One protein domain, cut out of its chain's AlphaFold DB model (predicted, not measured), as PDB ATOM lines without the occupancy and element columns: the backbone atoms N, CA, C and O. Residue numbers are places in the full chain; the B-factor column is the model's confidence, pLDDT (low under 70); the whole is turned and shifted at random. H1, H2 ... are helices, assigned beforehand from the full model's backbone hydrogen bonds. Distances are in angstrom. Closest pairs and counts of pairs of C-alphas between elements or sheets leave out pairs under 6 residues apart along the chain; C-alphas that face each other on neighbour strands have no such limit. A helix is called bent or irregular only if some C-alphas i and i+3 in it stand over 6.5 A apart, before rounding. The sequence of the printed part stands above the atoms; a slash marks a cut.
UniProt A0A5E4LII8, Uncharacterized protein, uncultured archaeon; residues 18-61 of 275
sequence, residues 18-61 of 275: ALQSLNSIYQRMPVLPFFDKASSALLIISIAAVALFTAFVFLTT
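This is residues 18 to 61 of the 275 residues of an uncharacterized protein of uncultured archaeon (UniProt A0A5E4LII8). Two helices meet near their ends as an L: the long helix H2 makes one arm, and the shorter H1 makes the other, set off from the beginning of H2. The eight-residue link between them, residues 29 to 36, swings out past this corner as a loop and folds back into H2, while residues 18 to 24 of H1 and 46 to 61, of which 46 to 60 belong to H2, stick out as free arms. The printed part has 44 residues with two named helices, H1 then H2, and no named strand; its class is all helix. It is loose, with a radius of gyration of the C-alphas of 13.0 A, and flat, with spans of 36 by 29 by 11 A.

H2, residues 37 to 60, and H1, residues 18 to 28, are close but not clearly touching, with 1 pair of C-alphas within 8 A. Their closest C-alphas are those of Tyr 26 and Ala 41, 6.9 A apart. Their centres are 17.3 A apart. They run opposite ways at a steep tilt of 68 degrees, only just short of about perpendicular. In H2 every O i to N i+4 pair is within hydrogen-bond range; in H1 6 of 7 are.

H2 runs from Lys 37, C-alpha at (202.199, 193.306, 192.750), to Thr 60, C-alpha at (209.928, 220.965, 210.614), a length of 33.8 A. H1 runs 15.7 A from Ala 18, C-alpha at (221.292, 200.058, 195.897), to Arg 28. Neither helix is bent.

The two C-alphas farthest apart are those of Phe 34 and Thr 61, 37.4 A. The printed part has no cut, and the link from H1 to H2 is short. The mean pLDDT of the printed part is 90.7, and no printed residue is under 70.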
ATOM      1  N   ALA A  18     222.571 199.390 195.656       85.56
ATOM      2  CA  ALA A  18     221.292 200.058 195.897       85.56
ATOM      3  C   ALA A  18     220.142 199.395 195.116       85.56
ATOM      4  O   ALA A  18     219.104 199.091 195.700       85.56
ATOM      5  N   LEU A  19     220.343 199.089 193.829       89.88
ATOM      6  CA  LEU A  19     219.347 198.411 192.988       89.88
ATOM      7  C   LEU A  19     219.043 196.982 193.469       89.88
ATOM      8  O   LEU A  19     217.880 196.579 193.505       89.88
ATOM      9  N   GLN A  20     220.062 196.231 193.900       90.06
ATOM     10  CA  GLN A  20     219.875 194.907 194.511       90.06
ATOM     11  C   GLN A  20     219.057 194.985 195.809       90.06
ATOM     12  O   GLN A  20     218.132 194.194 195.998       90.06
ATOM     13  N   SER A  21     219.346 195.970 196.667       88.88
ATOM     14  CA  SER A  21     218.579 196.218 197.894       88.88
ATOM     15  C   SER A  21     217.109 196.537 197.584       88.88
ATOM     16  O   SER A  21     216.213 195.870 198.106       88.88
ATOM     17  N   LEU A  22     216.850 197.464 196.654       87.19
ATOM     18  CA  LEU A  22     215.497 197.852 196.235       87.19
ATOM     19  C   LEU A  22     214.686 196.670 195.680       87.19
ATOM     20  O   LEU A  22     213.534 196.495 196.072       87.19
ATOM     21  N   ASN A  23     215.282 195.815 194.841       89.06
ATOM     22  CA  ASN A  23     214.613 194.604 194.357       89.06
ATOM     23  C   ASN A  23     214.301 193.627 195.509       89.06
ATOM     24  O   ASN A  23     213.201 193.083 195.579       89.06
ATOM     25  N   SER A  24     215.220 193.449 196.467       91.31
ATOM     26  CA  SER A  24     214.975 192.585 197.635       91.31
ATOM     27  C   SER A  24     213.825 193.086 198.524       91.31
ATOM     28  O   SER A  24     213.093 192.276 199.094       91.31
ATOM     29  N   ILE A  25     213.628 194.408 198.596       87.81
ATOM     30  CA  ILE A  25     212.514 195.050 199.305       87.81
ATOM     31  C   ILE A  25     211.213 194.883 198.511       87.81
ATOM     32  O   ILE A  25     210.235 194.387 199.066       87.81
ATOM     33  N   TYR A  26     211.205 195.196 197.209       90.88
ATOM     34  CA  TYR A  26     210.043 195.007 196.326       90.88
ATOM     35  C   TYR A  26     209.524 193.563 196.345       90.88
ATOM     36  O   TYR A  26     208.319 193.328 196.433       90.88
ATOM     37  N   GLN A  27     210.419 192.568 196.340       91.88
ATOM     38  CA  GLN A  27     209.989 191.172 196.387       91.88
ATOM     39  C   GLN A  27     209.316 190.780 197.709       91.88
ATOM     40  O   GLN A  27     208.476 189.879 197.692       91.88
ATOM     41  N   ARG A  28     209.623 191.479 198.808       91.19
ATOM     42  CA  ARG A  28     209.034 191.279 200.143       91.19
ATOM     43  C   ARG A  28     207.780 192.120 200.411       91.19
ATOM     44  O   ARG A  28     207.171 191.936 201.461       91.19
ATOM     45  N   MET A  29     207.387 193.029 199.514       88.88
ATOM     46  CA  MET A  29     206.155 193.805 199.696       88.88
ATOM     47  C   MET A  29     204.914 192.901 199.603       88.88
ATOM     48  O   MET A  29     204.860 192.042 198.714       88.88
ATOM     49  N   PRO A  30     203.910 193.088 200.485       90.62
ATOM     50  CA  PRO A  30     202.646 192.373 200.389       90.62
ATOM     51  C   PRO A  30     201.879 192.811 199.136       90.62
ATOM     52  O   PRO A  30     201.898 193.981 198.752       90.62
ATOM     53  N   VAL A  31     201.176 191.863 198.517       94.00
ATOM     54  CA  VAL A  31     200.189 192.157 197.471       94.00
ATOM     55  C   VAL A  31     198.872 192.489 198.166       94.00
ATOM     56  O   VAL A  31     198.438 191.749 199.049       94.00
ATOM     57  N   LEU A  32     198.259 193.610 197.798       90.00
ATOM     58  CA  LEU A  32     196.968 194.029 198.335       90.00
ATOM     59  C   LEU A  32     195.835 193.338 197.560       90.00
ATOM     60  O   LEU A  32     195.983 193.088 196.361       90.00
ATOM     61  N   PRO A  33     194.691 193.031 198.200       90.50
ATOM     62  CA  PRO A  33     193.546 192.491 197.479       90.50
ATOM     63  C   PRO A  33     193.113 193.464 196.373       90.50
ATOM     64  O   PRO A  33     193.189 194.680 196.540       90.50
ATOM     65  N   PHE A  34     192.649 192.910 195.250       90.75
ATOM     66  CA  PHE A  34     192.217 193.634 194.041       90.75
ATOM     67  C   PHE A  34     193.318 194.361 193.240       90.75
ATOM     68  O   PHE A  34     193.003 194.956 192.212       90.75
ATOM     69  N   PHE A  35     194.594 194.262 193.631       91.50
ATOM     70  CA  PHE A  35     195.724 194.854 192.903       91.50
ATOM     71  C   PHE A  35     196.776 193.807 192.513       91.50
ATOM     72  O   PHE A  35     196.969 192.803 193.196       91.50
ATOM     73  N   ASP A  36     197.504 194.059 191.423       93.75
ATOM     74  CA  ASP A  36     198.705 193.288 191.095       93.75
ATOM     75  C   ASP A  36     199.892 193.709 191.992       93.75
ATOM     76  O   ASP A  36     199.808 194.675 192.762       93.75
ATOM     77  N   LYS A  37     201.026 193.000 191.909       89.06
ATOM     78  CA  LYS A  37     202.199 193.306 192.750       89.06
ATOM     79  C   LYS A  37     202.806 194.680 192.436       89.06
ATOM     80  O   LYS A  37     203.265 195.344 193.365       89.06
ATOM     81  N   ALA A  38     202.772 195.130 191.179       90.88
ATOM     82  CA  ALA A  38     203.312 196.431 190.797       90.88
ATOM     83  C   ALA A  38     202.444 197.579 191.341       90.88
ATOM     84  O   ALA A  38     202.969 198.484 191.992       90.88
ATOM     85  N   SER A  39     201.121 197.505 191.162       92.38
ATOM     86  CA  SER A  39     200.177 198.504 191.686       92.38
ATOM     87  C   SER A  39     200.148 198.514 193.216       92.38
ATOM     88  O   SER A  39     200.144 199.587 193.815       92.38
ATOM     89  N   SER A  40     200.211 197.338 193.858       91.56
ATOM     90  CA  SER A  40     200.316 197.220 195.323       91.56
ATOM     91  C   SER A  40     201.560 197.936 195.852       91.56
ATOM     92  O   SER A  40     201.465 198.750 196.768       91.56
ATOM     93  N   ALA A  41     202.726 197.673 195.253       90.56
ATOM     94  CA  ALA A  41     203.979 198.311 195.642       90.56
ATOM     95  C   ALA A  41     203.954 199.827 195.412       90.56
ATOM     96  O   ALA A  41     204.387 200.579 196.281       90.56
ATOM     97  N   LEU A  42     203.414 200.285 194.275       93.50
ATOM     98  CA  LEU A  42     203.280 201.710 193.972       93.50
ATOM     99  C   LEU A  42     202.377 202.408 194.997       93.50
ATOM    100  O   LEU A  42     202.782 203.428 195.544       93.50
ATOM    101  N   LEU A  43     201.224 201.822 195.342       93.25
ATOM    102  CA  LEU A  43     200.327 202.357 196.371       93.25
ATOM    103  C   LEU A  43     201.011 202.431 197.746       93.25
ATOM    104  O   LEU A  43     200.957 203.469 198.404       93.25
ATOM    105  N   ILE A  44     201.696 201.361 198.167       91.69
ATOM    106  CA  ILE A  44     202.423 201.305 199.447       91.69
ATOM    107  C   ILE A  44     203.526 202.372 199.494       91.69
ATOM    108  O   ILE A  44     203.651 203.076 200.496       91.69
ATOM    109  N   ILE A  45     204.296 202.538 198.412       93.00
ATOM    110  CA  ILE A  45     205.336 203.571 198.303       93.00
ATOM    111  C   ILE A  45     204.716 204.974 198.331       93.00
ATOM    112  O   ILE A  45     205.244 205.843 199.021       93.00
ATOM    113  N   SER A  46     203.593 205.207 197.645       95.25
ATOM    114  CA  SER A  46     202.886 206.494 197.669       95.25
ATOM    115  C   SER A  46     202.359 206.840 199.063       95.25
ATOM    116  O   SER A  46     202.574 207.958 199.526       95.25
ATOM    117  N   ILE A  47     201.734 205.890 199.766       94.88
ATOM    118  CA  ILE A  47     201.258 206.080 201.146       94.88
ATOM    119  C   ILE A  47     202.440 206.353 202.086       94.88
ATOM    120  O   ILE A  47     202.383 207.292 202.877       94.88
ATOM    121  N   ALA A  48     203.535 205.595 201.967       95.12
ATOM    122  CA  ALA A  48     204.740 205.815 202.764       95.12
ATOM    123  C   ALA A  48     205.388 207.182 202.479       95.12
ATOM    124  O   ALA A  48     205.809 207.859 203.412       95.12
ATOM    125  N   ALA A  49     205.429 207.624 201.219       95.69
ATOM    126  CA  ALA A  49     205.947 208.936 200.842       95.69
ATOM    127  C   ALA A  49     205.078 210.080 201.390       95.69
ATOM    128  O   ALA A  49     205.620 211.048 201.920       95.69
ATOM    129  N   VAL A  50     203.747 209.954 201.332       96.06
ATOM    130  CA  VAL A  50     202.818 210.928 201.932       96.06
ATOM    131  C   VAL A  50     202.960 210.957 203.455       96.06
ATOM    132  O   VAL A  50     203.058 212.040 204.021       96.06
ATOM    133  N   ALA A  51     203.044 209.801 204.120       94.81
ATOM    134  CA  ALA A  51     203.221 209.719 205.572       94.81
ATOM    135  C   ALA A  51     204.582 210.270 206.042       94.81
ATOM    136  O   ALA A  51     204.659 210.948 207.064       94.81
ATOM    137  N   LEU A  52     205.657 210.028 205.284       95.88
ATOM    138  CA  LEU A  52     206.966 210.633 205.540       95.88
ATOM    139  C   LEU A  52     206.954 212.144 205.284       95.88
ATOM    140  O   LEU A  52     207.588 212.881 206.032       95.88
ATOM    141  N   PHE A  53     206.217 212.620 204.276       94.69
ATOM    142  CA  PHE A  53     206.064 214.049 204.011       94.69
ATOM    143  C   PHE A  53     205.253 214.757 205.104       94.69
ATOM    144  O   PHE A  53     205.690 215.797 205.586       94.69
ATOM    145  N   THR A  54     204.125 214.200 205.557       90.88
ATOM    146  CA  THR A  54     203.344 214.802 206.653       90.88
ATOM    147  C   THR A  54     204.102 214.766 207.977       90.88
ATOM    148  O   THR A  54     204.099 215.768 208.690       90.88
ATOM    149  N   ALA A  55     204.826 213.681 208.277       90.56
ATOM    150  CA  ALA A  55     205.722 213.619 209.430       90.56
ATOM    151  C   ALA A  55     206.866 214.643 209.328       90.56
ATOM    152  O   ALA A  55     207.146 215.339 210.299       90.56
ATOM    153  N   PHE A  56     207.497 214.789 208.158       92.12
ATOM    154  CA  PHE A  56     208.533 215.798 207.924       92.12
ATOM    155  C   PHE A  56     207.992 217.218 208.096       92.12
ATOM    156  O   PHE A  56     208.600 218.003 208.815       92.12
ATOM    157  N   VAL A  57     206.843 217.547 207.495       89.31
ATOM    158  CA  VAL A  57     206.193 218.855 207.667       89.31
ATOM    159  C   VAL A  57     205.911 219.102 209.148       89.31
ATOM    160  O   VAL A  57     206.400 220.090 209.678       89.31
ATOM    161  N   PHE A  58     205.247 218.181 209.849       84.81
ATOM    162  CA  PHE A  58     204.931 218.321 211.277       84.81
ATOM    163  C   PHE A  58     206.174 218.493 212.174       84.81
ATOM    164  O   PHE A  58     206.135 219.253 213.137       84.81
ATOM    165  N   LEU A  59     207.287 217.821 211.853       83.12
ATOM    166  CA  LEU A  59     208.553 217.916 212.595       83.12
ATOM    167  C   LEU A  59     209.411 219.141 212.227       83.12
ATOM    168  O   LEU A  59     210.354 219.448 212.955       83.12
ATOM    169  N   THR A  60     209.133 219.820 211.108       84.38
ATOM    170  CA  THR A  60     209.928 220.965 210.614       84.38
ATOM    171  C   THR A  60     209.184 222.295 210.609       84.38
ATOM    172  O   THR A  60     209.833 223.341 210.659       84.38
ATOM    173  N   THR A  61     207.848 222.298 210.606       75.25
ATOM    174  CA  THR A  61     207.081 223.501 210.936       75.25
ATOM    175  C   THR A  61     207.378 223.869 212.386       75.25
ATOM    176  O   THR A  61     207.122 223.039 213.263       75.25
TER     177      THR A  61